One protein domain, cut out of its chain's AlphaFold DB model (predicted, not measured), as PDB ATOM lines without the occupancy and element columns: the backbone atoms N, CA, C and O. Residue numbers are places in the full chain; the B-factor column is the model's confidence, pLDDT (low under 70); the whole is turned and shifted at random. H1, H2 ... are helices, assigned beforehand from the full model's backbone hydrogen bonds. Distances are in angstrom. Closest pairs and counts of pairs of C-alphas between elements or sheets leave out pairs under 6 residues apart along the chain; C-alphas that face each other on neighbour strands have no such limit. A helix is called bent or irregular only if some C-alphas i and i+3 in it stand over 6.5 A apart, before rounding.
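This is residues 63 to 78 and 244 to 334 of the 398 residues of an uncharacterized protein of Pomacea canaliculata (UniProt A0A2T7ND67). Four helices run roughly lengthwise in a loose, elongated group: the long, kinked H2 and H3 make a helical hairpin that opens away from its tight link, and the shorter H1 is side by side with H3. After H3 the chain folds back into H4, which passes H2 with few contacts. The printed part has 107 residues, with H1, H2, H3 and H4 in chain order, no named strand, and the class all helix. It is loose, with a radius of gyration of the C-alphas of 16.1 A and spans of 49 by 29 by 20 A.

H2, residues 245 to 274, is 42.4 A long and begins at C-alpha 245 (-31.658, 17.222, 33.162). It has a kink of 43 degrees near residue 267 and is irregular: C-alphas 266 and 269 are 7.1 A apart. H3, residues 279 to 305, is 40.1 A long, and neither bent nor irregular, but only just: C-alphas 297 and 300 are 6.2 A apart. H1, residues 66 to 78, is 19.0 A long, from C-alpha 66 (-26.844, -5.974, 32.349). H4, residues 311 to 334, is 35.0 A long, to C-alpha 334 (-49.001, 12.981, 2.289).

H2, with residues 265 to 273 alone, touches residues 279 to 289 of H3; their closest C-alphas, of Pro 269 and Ala 282, are 5.0 A apart, and the lines stand at a shallow tilt of 23 degrees, opposite ways. H1 touches H3, closest at the C-alphas of Leu 68 and Gly 301, 4.3 A, at a shallow tilt of 9 degrees, opposite ways. H2 and H4 only just touch, with 3 pairs of C-alphas within 8 A, the closest those of Gly 257 and Leu 322, 7.5 A; they run the same way at a shallow tilt of 34 degrees, only just short of steep. H3 and H4 are close but not clearly touching; H1 is apart from H2 and H4. Every O i to N i+4 pair is within hydrogen-bond range in H4, but 6 of 9 in H1, 21 of 26 in H2 and 20 of 23 in H3.

The C-alphas of Asp 63 and Gly 276, the two farthest apart, are 49.8 A apart. Residues 79 to 243 are not printed, and C-alphas 78 and 244 are 32.1 A apart across the cut. The links H2 to H3 and H3 to H4 are tight. Mean pLDDT of the printed part is 82.8; residue 261 and residues 328 to 334 are under 70.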
ATOM      1  N   ASP A  63     -24.479  -7.735  36.840       81.38
ATOM      2  CA  ASP A  63     -23.724  -6.476  36.838       81.38
ATOM      3  C   ASP A  63     -22.933  -6.250  35.550       81.38
ATOM      4  O   ASP A  63     -23.016  -5.208  34.904       81.38
ATOM      5  N   ARG A  64     -22.138  -7.251  35.154       81.62
ATOM      6  CA  ARG A  64     -21.128  -7.102  34.093       81.62
ATOM      7  C   ARG A  64     -21.703  -7.105  32.673       81.62
ATOM      8  O   ARG A  64     -20.996  -6.722  31.749       81.62
ATOM      9  N   ARG A  65     -22.939  -7.588  32.500       85.50
ATOM     10  CA  ARG A  65     -23.627  -7.762  31.204       85.50
ATOM     11  C   ARG A  65     -25.113  -7.375  31.272       85.50
ATOM     12  O   ARG A  65     -25.943  -7.988  30.604       85.50
ATOM     13  N   LEU A  66     -25.454  -6.379  32.097       88.62
ATOM     14  CA  LEU A  66     -26.844  -5.974  32.349       88.62
ATOM     15  C   LEU A  66     -27.605  -5.603  31.068       88.62
ATOM     16  O   LEU A  66     -28.763  -5.979  30.917       88.62
ATOM     17  N   SER A  67     -26.958  -4.908  30.127       88.50
ATOM     18  CA  SER A  67     -27.554  -4.535  28.837       88.50
ATOM     19  C   SER A  67     -28.001  -5.756  28.028       88.50
ATOM     20  O   SER A  67     -29.133  -5.800  27.554       88.50
ATOM     21  N   LEU A  68     -27.142  -6.776  27.925       90.19
ATOM     22  CA  LEU A  68     -27.439  -8.017  27.214       90.19
ATOM     23  C   LEU A  68     -28.506  -8.847  27.944       90.19
ATOM     24  O   LEU A  68     -29.426  -9.346  27.305       90.19
ATOM     25  N   ALA A  69     -28.426  -8.953  29.274       91.31
ATOM     26  CA  ALA A  69     -29.435  -9.651  30.075       91.31
ATOM     27  C   ALA A  69     -30.822  -8.995  29.942       91.31
ATOM     28  O   ALA A  69     -31.821  -9.687  29.757       91.31
ATOM     29  N   THR A  70     -30.872  -7.659  29.955       91.56
ATOM     30  CA  THR A  70     -32.097  -6.868  29.749       91.56
ATOM     31  C   THR A  70     -32.641  -7.042  28.332       91.56
ATOM     32  O   THR A  70     -33.839  -7.240  28.164       91.56
ATOM     33  N   ALA A  71     -31.778  -7.036  27.311       92.06
ATOM     34  CA  ALA A  71     -32.167  -7.289  25.923       92.06
ATOM     35  C   ALA A  71     -32.781  -8.686  25.728       92.06
ATOM     36  O   ALA A  71     -33.858  -8.812  25.143       92.06
ATOM     37  N   VAL A  72     -32.140  -9.731  26.263       92.81
ATOM     38  CA  VAL A  72     -32.633 -11.117  26.183       92.81
ATOM     39  C   VAL A  72     -33.953 -11.279  26.942       92.81
ATOM     40  O   VAL A  72     -34.901 -11.828  26.386       92.81
ATOM     41  N   ALA A  73     -34.069 -10.734  28.159       91.62
ATOM     42  CA  ALA A  73     -35.328 -10.740  28.910       91.62
ATOM     43  C   ALA A  73     -36.455 -10.024  28.141       91.62
ATOM     44  O   ALA A  73     -37.556 -10.556  27.994       91.62
ATOM     45  N   ASN A  74     -36.163  -8.855  27.563       90.50
ATOM     46  CA  ASN A  74     -37.129  -8.074  26.790       90.50
ATOM     47  C   ASN A  74     -37.499  -8.713  25.444       90.50
ATOM     48  O   ASN A  74     -38.567  -8.402  24.921       90.50
ATOM     49  N   THR A  75     -36.671  -9.601  24.885       93.06
ATOM     50  CA  THR A  75     -36.986 -10.352  23.653       93.06
ATOM     51  C   THR A  75     -38.194 -11.276  23.854       93.06
ATOM     52  O   THR A  75     -38.978 -11.480  22.928       93.06
ATOM     53  N   GLY A  76     -38.409 -11.768  25.081       90.06
ATOM     54  CA  GLY A  76     -39.590 -12.560  25.431       90.06
ATOM     55  C   GLY A  76     -40.915 -11.827  25.188       90.06
ATOM     56  O   GLY A  76     -41.905 -12.469  24.846       90.06
ATOM     57  N   VAL A  77     -40.930 -10.490  25.274       88.44
ATOM     58  CA  VAL A  77     -42.115  -9.678  24.950       88.44
ATOM     59  C   VAL A  77     -42.441  -9.775  23.459       88.44
ATOM     60  O   VAL A  77     -43.584 -10.047  23.122       88.44
ATOM     61  N   SER A  78     -41.453  -9.630  22.571       88.94
ATOM     62  CA  SER A  78     -41.639  -9.711  21.113       88.94
ATOM     63  C   SER A  78     -42.076 -11.105  20.670       88.94
ATOM     64  O   SER A  78     -43.016 -11.246  19.891       88.94
ATOM     65  N   ARG A 244     -31.726  16.456  37.872       89.81
ATOM     66  CA  ARG A 244     -30.820  16.139  36.759       89.81
ATOM     67  C   ARG A 244     -31.558  16.246  35.426       89.81
ATOM     68  O   ARG A 244     -32.492  15.490  35.182       89.81
ATOM     69  N   LEU A 245     -31.086  17.100  34.514       88.12
ATOM     70  CA  LEU A 245     -31.658  17.222  33.162       88.12
ATOM     71  C   LEU A 245     -31.703  15.871  32.420       88.12
ATOM     72  O   LEU A 245     -32.696  15.555  31.774       88.12
ATOM     73  N   ALA A 246     -30.668  15.041  32.584       84.69
ATOM     74  CA  ALA A 246     -30.600  13.704  31.994       84.69
ATOM     75  C   ALA A 246     -31.768  12.784  32.411       84.69
ATOM     76  O   ALA A 246     -32.207  11.969  31.604       84.69
ATOM     77  N   PHE A 247     -32.304  12.928  33.631       88.38
ATOM     78  CA  PHE A 247     -33.496  12.186  34.051       88.38
ATOM     79  C   PHE A 247     -34.712  12.602  33.220       88.38
ATOM     80  O   PHE A 247     -35.387  11.745  32.659       88.38
ATOM     81  N   TRP A 248     -34.951  13.906  33.065       88.56
ATOM     82  CA  TRP A 248     -36.078  14.406  32.275       88.56
ATOM     83  C   TRP A 248     -35.962  14.050  30.794       88.56
ATOM     84  O   TRP A 248     -36.952  13.622  30.213       88.56
ATOM     85  N   VAL A 249     -34.767  14.129  30.199       84.19
ATOM     86  CA  VAL A 249     -34.536  13.675  28.812       84.19
ATOM     87  C   VAL A 249     -34.908  12.197  28.644       84.19
ATOM     88  O   VAL A 249     -35.574  11.843  27.674       84.19
ATOM     89  N   LEU A 250     -34.554  11.339  29.609       83.75
ATOM     90  CA  LEU A 250     -34.965   9.932  29.601       83.75
ATOM     91  C   LEU A 250     -36.475   9.757  29.832       83.75
ATOM     92  O   LEU A 250     -37.078   8.911  29.184       83.75
ATOM     93  N   VAL A 251     -37.121  10.559  30.685       86.62
ATOM     94  CA  VAL A 251     -38.589  10.528  30.853       86.62
ATOM     95  C   VAL A 251     -39.302  10.902  29.551       86.62
ATOM     96  O   VAL A 251     -40.185  10.165  29.118       86.62
ATOM     97  N   PHE A 252     -38.884  11.982  28.882       84.25
ATOM     98  CA  PHE A 252     -39.414  12.373  27.571       84.25
ATOM     99  C   PHE A 252     -39.195  11.275  26.517       84.25
ATOM    100  O   PHE A 252     -40.130  10.942  25.788       84.25
ATOM    101  N   HIS A 253     -38.007  10.657  26.481       81.25
ATOM    102  CA  HIS A 253     -37.719   9.505  25.615       81.25
ATOM    103  C   HIS A 253     -38.715   8.359  25.845       81.25
ATOM    104  O   HIS A 253     -39.317   7.885  24.884       81.25
ATOM    105  N   GLN A 254     -38.965   7.969  27.100       82.50
ATOM    106  CA  GLN A 254     -39.888   6.869  27.402       82.50
ATOM    107  C   GLN A 254     -41.359   7.226  27.138       82.50
ATOM    108  O   GLN A 254     -42.120   6.364  26.707       82.50
ATOM    109  N   TRP A 255     -41.776   8.473  27.379       82.31
ATOM    110  CA  TRP A 255     -43.169   8.911  27.208       82.31
ATOM    111  C   TRP A 255     -43.581   9.105  25.750       82.31
ATOM    112  O   TRP A 255     -44.729   8.832  25.413       82.31
ATOM    113  N   PHE A 256     -42.673   9.556  24.883       77.75
ATOM    114  CA  PHE A 256     -42.981   9.770  23.465       77.75
ATOM    115  C   PHE A 256     -42.464   8.636  22.572       77.75
ATOM    116  O   PHE A 256     -43.131   8.272  21.607       77.75
ATOM    117  N   GLY A 257     -41.321   8.029  22.904       70.06
ATOM    118  CA  GLY A 257     -40.701   6.985  22.090       70.06
ATOM    119  C   GLY A 257     -41.451   5.653  22.114       70.06
ATOM    120  O   GLY A 257     -41.794   5.117  21.061       70.06
ATOM    121  N   ILE A 258     -41.736   5.115  23.309       72.50
ATOM    122  CA  ILE A 258     -42.363   3.787  23.439       72.50
ATOM    123  C   ILE A 258     -43.828   3.778  22.962       72.50
ATOM    124  O   ILE A 258     -44.160   2.927  22.129       72.50
ATOM    125  N   PRO A 259     -44.723   4.686  23.415       72.38
ATOM    126  CA  PRO A 259     -46.135   4.613  23.040       72.38
ATOM    127  C   PRO A 259     -46.362   4.812  21.543       72.38
ATOM    128  O   PRO A 259     -47.218   4.147  20.971       72.38
ATOM    129  N   ALA A 260     -45.566   5.661  20.887       70.19
ATOM    130  CA  ALA A 260     -45.695   5.908  19.456       70.19
ATOM    131  C   ALA A 260     -45.349   4.659  18.616       70.19
ATOM    132  O   ALA A 260     -46.053   4.351  17.654       70.19
ATOM    133  N   ALA A 261     -44.342   3.877  19.026       69.06
ATOM    134  CA  ALA A 261     -44.031   2.584  18.409       69.06
ATOM    135  C   ALA A 261     -45.121   1.523  18.676       69.06
ATOM    136  O   ALA A 261     -45.479   0.758  17.779       69.06
ATOM    137  N   SER A 262     -45.693   1.493  19.886       71.94
ATOM    138  CA  SER A 262     -46.800   0.579  20.221       71.94
ATOM    139  C   SER A 262     -48.094   0.905  19.464       71.94
ATOM    140  O   SER A 262     -48.775  -0.006  19.000       71.94
ATOM    141  N   LEU A 263     -48.419   2.189  19.289       72.75
ATOM    142  CA  LEU A 263     -49.576   2.629  18.504       72.75
ATOM    143  C   LEU A 263     -49.439   2.231  17.032       72.75
ATOM    144  O   LEU A 263     -50.402   1.730  16.454       72.75
ATOM    145  N   ALA A 264     -48.247   2.373  16.442       70.94
ATOM    146  CA  ALA A 264     -48.004   1.952  15.064       70.94
ATOM    147  C   ALA A 264     -48.381   0.475  14.841       70.94
ATOM    148  O   ALA A 264     -49.092   0.172  13.889       70.94
ATOM    149  N   LEU A 265     -48.001  -0.429  15.754       75.19
ATOM    150  CA  LEU A 265     -48.359  -1.856  15.685       75.19
ATOM    151  C   LEU A 265     -49.871  -2.124  15.744       75.19
ATOM    152  O   LEU A 265     -50.350  -3.024  15.056       75.19
ATOM    153  N   VAL A 266     -50.623  -1.364  16.548       82.44
ATOM    154  CA  VAL A 266     -52.081  -1.538  16.700       82.44
ATOM    155  C   VAL A 266     -52.843  -1.030  15.472       82.44
ATOM    156  O   VAL A 266     -53.805  -1.665  15.042       82.44
ATOM    157  N   TYR A 267     -52.403   0.085  14.882       82.25
ATOM    158  CA  TYR A 267     -53.063   0.700  13.725       82.25
ATOM    159  C   TYR A 267     -52.586   0.161  12.365       82.25
ATOM    160  O   TYR A 267     -53.283   0.356  11.370       82.25
ATOM    161  N   LEU A 268     -51.448  -0.543  12.294       82.25
ATOM    162  CA  LEU A 268     -50.905  -1.072  11.035       82.25
ATOM    163  C   LEU A 268     -51.866  -2.025  10.286       82.25
ATOM    164  O   LEU A 268     -52.036  -1.816   9.084       82.25
ATOM    165  N   PRO A 269     -52.523  -3.026  10.919       85.81
ATOM    166  CA  PRO A 269     -53.444  -3.907  10.200       85.81
ATOM    167  C   PRO A 269     -54.704  -3.189   9.679       85.81
ATOM    168  O   PRO A 269     -54.982  -3.331   8.489       85.81
ATOM    169  N   PRO A 270     -55.444  -2.386  10.482       83.50
ATOM    170  CA  PRO A 270     -56.563  -1.593   9.971       83.50
ATOM    171  C   PRO A 270     -56.161  -0.665   8.820       83.50
ATOM    172  O   PRO A 270     -56.833  -0.651   7.795       83.50
ATOM    173  N   LEU A 271     -55.023   0.031   8.932       80.56
ATOM    174  CA  LEU A 271     -54.538   0.936   7.885       80.56
ATOM    175  C   LEU A 271     -54.146   0.199   6.591       80.56
ATOM    176  O   LEU A 271     -54.288   0.751   5.500       80.56
ATOM    177  N   ALA A 272     -53.649  -1.036   6.685       83.12
ATOM    178  CA  ALA A 272     -53.395  -1.873   5.515       83.12
ATOM    179  C   ALA A 272     -54.712  -2.276   4.824       83.12
ATOM    180  O   ALA A 272     -54.825  -2.151   3.604       83.12
ATOM    181  N   LEU A 273     -55.729  -2.675   5.596       87.50
ATOM    182  CA  LEU A 273     -57.060  -3.001   5.075       87.50
ATOM    183  C   LEU A 273     -57.739  -1.781   4.423       87.50
ATOM    184  O   LEU A 273     -58.258  -1.894   3.315       87.50
ATOM    185  N   GLU A 274     -57.665  -0.596   5.040       86.12
ATOM    186  CA  GLU A 274     -58.168   0.667   4.464       86.12
ATOM    187  C   GLU A 274     -57.474   1.041   3.145       86.12
ATOM    188  O   GLU A 274     -58.096   1.611   2.250       86.12
ATOM    189  N   LYS A 275     -56.190   0.691   2.994       84.38
ATOM    190  CA  LYS A 275     -55.426   0.870   1.748       84.38
ATOM    191  C   LYS A 275     -55.692  -0.214   0.694       84.38
ATOM    192  O   LYS A 275     -55.080  -0.169  -0.370       84.38
ATOM    193  N   GLY A 276     -56.596  -1.159   0.961       87.69
ATOM    194  CA  GLY A 276     -57.004  -2.205   0.023       87.69
ATOM    195  C   GLY A 276     -56.110  -3.447  -0.004       87.69
ATOM    196  O   GLY A 276     -56.264  -4.268  -0.907       87.69
ATOM    197  N   PHE A 277     -55.195  -3.616   0.958       89.44
ATOM    198  CA  PHE A 277     -54.457  -4.874   1.115       89.44
ATOM    199  C   PHE A 277     -55.365  -5.974   1.675       89.44
ATOM    200  O   PHE A 277     -56.306  -5.710   2.424       89.44
ATOM    201  N   SER A 278     -55.067  -7.231   1.350       92.06
ATOM    202  CA  SER A 278     -55.799  -8.372   1.900       92.06
ATOM    203  C   SER A 278     -55.461  -8.622   3.375       92.06
ATOM    204  O   SER A 278     -54.368  -8.319   3.855       92.06
ATOM    205  N   GLU A 279     -56.373  -9.273   4.101       86.38
ATOM    206  CA  GLU A 279     -56.170  -9.652   5.510       86.38
ATOM    207  C   GLU A 279     -54.915 -10.522   5.726       86.38
ATOM    208  O   GLU A 279     -54.241 -10.426   6.757       86.38
ATOM    209  N   ARG A 280     -54.556 -11.343   4.728       85.81
ATOM    210  CA  ARG A 280     -53.339 -12.168   4.754       85.81
ATOM    211  C   ARG A 280     -52.072 -11.318   4.650       85.81
ATOM    212  O   ARG A 280     -51.130 -11.568   5.400       85.81
ATOM    213  N   GLU A 281     -52.061 -10.299   3.795       83.69
ATOM    214  CA  GLU A 281     -50.943  -9.353   3.680       83.69
ATOM    215  C   GLU A 281     -50.819  -8.488   4.940       83.69
ATOM    216  O   GLU A 281     -49.731  -8.385   5.503       83.69
ATOM    217  N   ALA A 282     -51.935  -7.965   5.460       84.56
ATOM    218  CA  ALA A 282     -51.960  -7.215   6.718       84.56
ATOM    219  C   ALA A 282     -51.434  -8.054   7.904       84.56
ATOM    220  O   ALA A 282     -50.618  -7.579   8.695       84.56
ATOM    221  N   THR A 283     -51.828  -9.330   7.995       83.81
ATOM    222  CA  THR A 283     -51.312 -10.265   9.013       83.81
ATOM    223  C   THR A 283     -49.814 -10.542   8.824       83.81
ATOM    224  O   THR A 283     -49.065 -10.572   9.803       83.81
ATOM    225  N   PHE A 284     -49.346 -10.693   7.581       85.38
ATOM    226  CA  PHE A 284     -47.924 -10.884   7.279       85.38
ATOM    227  C   PHE A 284     -47.073  -9.662   7.669       85.38
ATOM    228  O   PHE A 284     -46.001  -9.828   8.248       85.38
ATOM    229  N   MET A 285     -47.563  -8.434   7.464       84.06
ATOM    230  CA  MET A 285     -46.873  -7.212   7.914       84.06
ATOM    231  C   MET A 285     -46.662  -7.180   9.438       84.06
ATOM    232  O   MET A 285     -45.592  -6.778   9.906       84.06
ATOM    233  N   VAL A 286     -47.639  -7.649  10.223       82.25
ATOM    234  CA  VAL A 286     -47.499  -7.789  11.686       82.25
ATOM    235  C   VAL A 286     -46.439  -8.833  12.046       82.25
ATOM    236  O   VAL A 286     -45.592  -8.559  12.896       82.25
ATOM    237  N   MET A 287     -46.429  -9.995  11.377       84.38
ATOM    238  CA  MET A 287     -45.393 -11.022  11.579       84.38
ATOM    239  C   MET A 287     -43.986 -10.470  11.305       84.38
ATOM    240  O   MET A 287     -43.082 -10.666  12.116       84.38
ATOM    241  N   VAL A 288     -43.806  -9.748  10.191       86.31
ATOM    242  CA  VAL A 288     -42.520  -9.133   9.819       86.31
ATOM    243  C   VAL A 288     -42.089  -8.101  10.861       86.31
ATOM    244  O   VAL A 288     -40.936  -8.114  11.288       86.31
ATOM    245  N   THR A 289     -43.008  -7.257  11.339       84.44
ATOM    246  CA  THR A 289     -42.688  -6.242  12.354       84.44
ATOM    247  C   THR A 289     -42.305  -6.884  13.693       84.44
ATOM    248  O   THR A 289     -41.322  -6.472  14.306       84.44
ATOM    249  N   GLY A 290     -43.009  -7.939  14.119       84.19
ATOM    250  CA  GLY A 290     -42.644  -8.722  15.305       84.19
ATOM    251  C   GLY A 290     -41.273  -9.397  15.174       84.19
ATOM    252  O   GLY A 290     -40.479  -9.370  16.115       84.19
ATOM    253  N   GLY A 291     -40.962  -9.954  13.999       87.12
ATOM    254  CA  GLY A 291     -39.645 -10.520  13.698       87.12
ATOM    255  C   GLY A 291     -38.532  -9.473  13.791       87.12
ATOM    256  O   GLY A 291     -37.521  -9.704  14.452       87.12
ATOM    257  N   CYS A 292     -38.741  -8.290  13.209       88.38
ATOM    258  CA  CYS A 292     -37.817  -7.161  13.329       88.38
ATOM    259  C   CYS A 292     -37.629  -6.697  14.786       88.38
ATOM    260  O   CYS A 292     -36.507  -6.360  15.162       88.38
ATOM    261  N   ASP A 293     -38.675  -6.724  15.622       86.94
ATOM    262  CA  ASP A 293     -38.590  -6.328  17.038       86.94
ATOM    263  C   ASP A 293     -37.731  -7.285  17.893       86.94
ATOM    264  O   ASP A 293     -37.099  -6.868  18.863       86.94
ATOM    265  N   ILE A 294     -37.619  -8.561  17.509       90.69
ATOM    266  CA  ILE A 294     -36.680  -9.502  18.148       90.69
ATOM    267  C   ILE A 294     -35.230  -9.049  17.907       90.69
ATOM    268  O   ILE A 294     -34.440  -8.930  18.849       90.69
ATOM    269  N   PHE A 295     -34.873  -8.748  16.655       90.81
ATOM    270  CA  PHE A 295     -33.522  -8.293  16.311       90.81
ATOM    271  C   PHE A 295     -33.216  -6.897  16.873       90.81
ATOM    272  O   PHE A 295     -32.106  -6.671  17.363       90.81
ATOM    273  N   SER A 296     -34.197  -5.985  16.863       88.75
ATOM    274  CA  SER A 296     -34.055  -4.614  17.374       88.75
ATOM    275  C   SER A 296     -33.756  -4.564  18.877       88.75
ATOM    276  O   SER A 296     -33.111  -3.623  19.331       88.75
ATOM    277  N   ARG A 297     -34.170  -5.578  19.650       89.00
ATOM    278  CA  ARG A 297     -33.869  -5.695  21.086       89.00
ATOM    279  C   ARG A 297     -32.502  -6.303  21.353       89.00
ATOM    280  O   ARG A 297     -31.763  -5.790  22.193       89.00
ATOM    281  N   ILE A 298     -32.147  -7.375  20.642       92.00
ATOM    282  CA  ILE A 298     -30.881  -8.092  20.855       92.00
ATOM    283  C   ILE A 298     -29.684  -7.234  20.424       92.00
ATOM    284  O   ILE A 298     -28.707  -7.125  21.170       92.00
ATOM    285  N   LEU A 299     -29.752  -6.603  19.247       90.75
ATOM    286  CA  LEU A 299     -28.610  -5.917  18.637       90.75
ATOM    287  C   LEU A 299     -28.040  -4.772  19.511       90.75
ATOM    288  O   LEU A 299     -26.832  -4.788  19.762       90.75
ATOM    289  N   PRO A 300     -28.838  -3.843  20.081       87.38
ATOM    290  CA  PRO A 300     -28.337  -2.840  21.023       87.38
ATOM    291  C   PRO A 300     -27.739  -3.455  22.295       87.38
ATOM    292  O   PRO A 300     -26.716  -2.976  22.782       87.38
ATOM    293  N   GLY A 301     -28.319  -4.542  22.817       88.12
ATOM    294  CA  GLY A 301     -27.775  -5.260  23.978       88.12
ATOM    295  C   GLY A 301     -26.366  -5.807  23.725       88.12
ATOM    296  O   GLY A 301     -25.491  -5.697  24.589       88.12
ATOM    297  N   VAL A 302     -26.132  -6.332  22.519       89.88
ATOM    298  CA  VAL A 302     -24.822  -6.809  22.049       89.88
ATOM    299  C   VAL A 302     -23.844  -5.644  21.839       89.88
ATOM    300  O   VAL A 302     -22.730  -5.693  22.361       89.88
ATOM    301  N   ILE A 303     -24.264  -4.570  21.158       89.38
ATOM    302  CA  ILE A 303     -23.456  -3.355  20.919       89.38
ATOM    303  C   ILE A 303     -22.974  -2.739  22.243       89.38
ATOM    304  O   ILE A 303     -21.780  -2.478  22.407       89.38
ATOM    305  N   ALA A 304     -23.877  -2.590  23.218       86.50
ATOM    306  CA  ALA A 304     -23.554  -2.094  24.556       86.50
ATOM    307  C   ALA A 304     -22.568  -3.009  25.301       86.50
ATOM    308  O   ALA A 304     -21.676  -2.528  25.998       86.50
ATOM    309  N   ASN A 305     -22.703  -4.333  25.161       86.12
ATOM    310  CA  ASN A 305     -21.813  -5.298  25.812       86.12
ATOM    311  C   ASN A 305     -20.381  -5.259  25.241       86.12
ATOM    312  O   ASN A 305     -19.423  -5.422  25.996       86.12
ATOM    313  N   PHE A 306     -20.220  -5.008  23.939       84.94
ATOM    314  CA  PHE A 306     -18.905  -4.811  23.315       84.94
ATOM    315  C   PHE A 306     -18.313  -3.407  23.528       84.94
ATOM    316  O   PHE A 306     -17.183  -3.169  23.113       84.94
ATOM    317  N   LYS A 307     -19.040  -2.488  24.186       80.69
ATOM    318  CA  LYS A 307     -18.661  -1.070  24.355       80.69
ATOM    319  C   LYS A 307     -18.379  -0.345  23.028       80.69
ATOM    320  O   LYS A 307     -17.606   0.606  23.005       80.69
ATOM    321  N   LEU A 308     -19.006  -0.792  21.935       80.19
ATOM    322  CA  LEU A 308     -18.855  -0.190  20.602       80.19
ATOM    323  C   LEU A 308     -19.417   1.235  20.544       80.19
ATOM    324  O   LEU A 308     -18.913   2.061  19.795       80.19
ATOM    325  N   LEU A 309     -20.453   1.496  21.343       83.75
ATOM    326  CA  LEU A 309     -21.047   2.807  21.572       83.75
ATOM    327  C   LEU A 309     -21.269   2.990  23.073       83.75
ATOM    328  O   LEU A 309     -21.562   2.032  23.799       83.75
ATOM    329  N   GLN A 310     -21.165   4.226  23.542       85.50
ATOM    330  CA  GLN A 310     -21.566   4.603  24.886       85.50
ATOM    331  C   GLN A 310     -23.102   4.627  24.997       85.50
ATOM    332  O   GLN A 310     -23.789   4.967  24.031       85.50
ATOM    333  N   PRO A 311     -23.685   4.359  26.184       81.31
ATOM    334  CA  PRO A 311     -25.141   4.327  26.348       81.31
ATOM    335  C   PRO A 311     -25.862   5.615  25.920       81.31
ATOM    336  O   PRO A 311     -27.003   5.555  25.475       81.31
ATOM    337  N   HIS A 312     -25.205   6.777  26.024       81.94
ATOM    338  CA  HIS A 312     -25.787   8.054  25.609       81.94
ATOM    339  C   HIS A 312     -25.869   8.195  24.074       81.94
ATOM    340  O   HIS A 312     -26.880   8.666  23.557       81.94
ATOM    341  N   GLU A 313     -24.861   7.711  23.342       86.31
ATOM    342  CA  GLU A 313     -24.827   7.693  21.871       86.31
ATOM    343  C   GLU A 313     -25.923   6.776  21.317       86.31
ATOM    344  O   GLU A 313     -26.621   7.129  20.369       86.31
ATOM    345  N   MET A 314     -26.147   5.631  21.971       85.25
ATOM    346  CA  MET A 314     -27.229   4.702  21.627       85.25
ATOM    347  C   MET A 314     -28.620   5.339  21.772       85.25
ATOM    348  O   MET A 314     -29.493   5.113  20.934       85.25
ATOM    349  N   VAL A 315     -28.832   6.157  22.811       83.56
ATOM    350  CA  VAL A 315     -30.095   6.887  23.017       83.56
ATOM    351  C   VAL A 315     -30.308   7.933  21.919       83.56
ATOM    352  O   VAL A 315     -31.404   7.995  21.362       83.56
ATOM    353  N   ILE A 316     -29.267   8.686  21.545       84.56
ATOM    354  CA  ILE A 316     -29.324   9.659  20.440       84.56
ATOM    355  C   ILE A 316     -29.647   8.947  19.117       84.56
ATOM    356  O   ILE A 316     -30.598   9.329  18.434       84.56
ATOM    357  N   ALA A 317     -28.937   7.860  18.797       85.38
ATOM    358  CA  ALA A 317     -29.179   7.071  17.590       85.38
ATOM    359  C   ALA A 317     -30.618   6.523  17.529       85.38
ATOM    360  O   ALA A 317     -31.272   6.632  16.493       85.38
ATOM    361  N   SER A 318     -31.150   6.002  18.645       83.56
ATOM    362  CA  SER A 318     -32.532   5.497  18.701       83.56
ATOM    363  C   SER A 318     -33.581   6.580  18.415       83.56
ATOM    364  O   SER A 318     -34.568   6.313  17.732       83.56
ATOM    365  N   GLN A 319     -33.347   7.813  18.876       79.44
ATOM    366  CA  GLN A 319     -34.236   8.950  18.625       79.44
ATOM    367  C   GLN A 319     -34.146   9.445  17.177       79.44
ATOM    368  O   GLN A 319     -35.176   9.737  16.578       79.44
ATOM    369  N   MET A 320     -32.948   9.472  16.581       84.50
ATOM    370  CA  MET A 320     -32.788   9.812  15.162       84.50
ATOM    371  C   MET A 320     -33.502   8.806  14.251       84.50
ATOM    372  O   MET A 320     -34.238   9.215  13.357       84.50
ATOM    373  N   ILE A 321     -33.351   7.502  14.512       82.94
ATOM    374  CA  ILE A 321     -34.043   6.444  13.760       82.94
ATOM    375  C   ILE A 321     -35.564   6.608  13.875       82.94
ATOM    376  O   ILE A 321     -36.262   6.570  12.865       82.94
ATOM    377  N   LEU A 322     -36.083   6.836  15.087       77.62
ATOM    378  CA  LEU A 322     -37.521   7.006  15.303       77.62
ATOM    379  C   LEU A 322     -38.069   8.266  14.611       77.62
ATOM    380  O   LEU A 322     -39.130   8.207  13.993       77.62
ATOM    381  N   GLY A 323     -37.336   9.383  14.661       78.25
ATOM    382  CA  GLY A 323     -37.701  10.621  13.967       78.25
ATOM    383  C   GLY A 323     -37.782  10.446  12.448       78.25
ATOM    384  O   GLY A 323     -38.771  10.854  11.842       78.25
ATOM    385  N   ILE A 324     -36.796   9.767  11.849       82.12
ATOM    386  CA  ILE A 324     -36.795   9.436  10.415       82.12
ATOM    387  C   ILE A 324     -37.994   8.539  10.070       82.12
ATOM    388  O   ILE A 324     -38.718   8.830   9.123       82.12
ATOM    389  N   LEU A 325     -38.272   7.498  10.864       76.69
ATOM    390  CA  LEU A 325     -39.422   6.611  10.637       76.69
ATOM    391  C   LEU A 325     -40.762   7.365  10.640       76.69
ATOM    392  O   LEU A 325     -41.598   7.124   9.767       76.69
ATOM    393  N   PHE A 326     -40.968   8.302  11.571       73.81
ATOM    394  CA  PHE A 326     -42.178   9.134  11.584       73.81
ATOM    395  C   PHE A 326     -42.252  10.105  10.404       73.81
ATOM    396  O   PHE A 326     -43.346  10.341   9.884       73.81
ATOM    397  N   GLN A 327     -41.115  10.627   9.942       79.62
ATOM    398  CA  GLN A 327     -41.053  11.465   8.748       79.62
ATOM    399  C   GLN A 327     -41.453  10.679   7.488       79.62
ATOM    400  O   GLN A 327     -42.292  11.156   6.725       79.62
ATOM    401  N   GLU A 328     -40.958   9.451   7.311       68.38
ATOM    402  CA  GLU A 328     -41.335   8.577   6.188       68.38
ATOM    403  C   GLU A 328     -42.810   8.134   6.246       68.38
ATOM    404  O   GLU A 328     -43.509   8.137   5.233       68.38
ATOM    405  N   LEU A 329     -43.342   7.830   7.437       66.88
ATOM    406  CA  LEU A 329     -44.776   7.560   7.631       66.88
ATOM    407  C   LEU A 329     -45.648   8.776   7.269       66.88
ATOM    408  O   LEU A 329     -46.678   8.624   6.604       66.88
ATOM    409  N   GLY A 330     -45.215   9.984   7.640       64.19
ATOM    410  CA  GLY A 330     -45.851  11.238   7.229       64.19
ATOM    411  C   GLY A 330     -45.799  11.457   5.714       64.19
ATOM    412  O   GLY A 330     -46.805  11.838   5.113       64.19
ATOM    413  N   LEU A 331     -44.668  11.143   5.077       62.38
ATOM    414  CA  LEU A 331     -44.498  11.201   3.622       62.38
ATOM    415  C   LEU A 331     -45.320  10.140   2.881       62.38
ATOM    416  O   LEU A 331     -45.786  10.421   1.784       62.38
ATOM    417  N   LEU A 332     -45.591   8.972   3.466       56.84
ATOM    418  CA  LEU A 332     -46.521   7.985   2.900       56.84
ATOM    419  C   LEU A 332     -47.989   8.432   3.014       56.84
ATOM    420  O   LEU A 332     -48.784   8.162   2.111       56.84
ATOM    421  N   GLY A 333     -48.356   9.140   4.088       54.97
ATOM    422  CA  GLY A 333     -49.682   9.750   4.249       54.97
ATOM    423  C   GLY A 333     -49.916  10.924   3.291       54.97
ATOM    424  O   GLY A 333     -50.901  10.951   2.551       54.97
ATOM    425  N   ALA A 334     -48.970  11.864   3.233       51.75
ATOM    426  CA  ALA A 334     -49.001  12.981   2.289       51.75
ATOM    427  C   ALA A 334     -48.765  12.523   0.838       51.75
ATOM    428  O   ALA A 334     -49.290  13.122  -0.100       51.75
TER     429      ALA A 334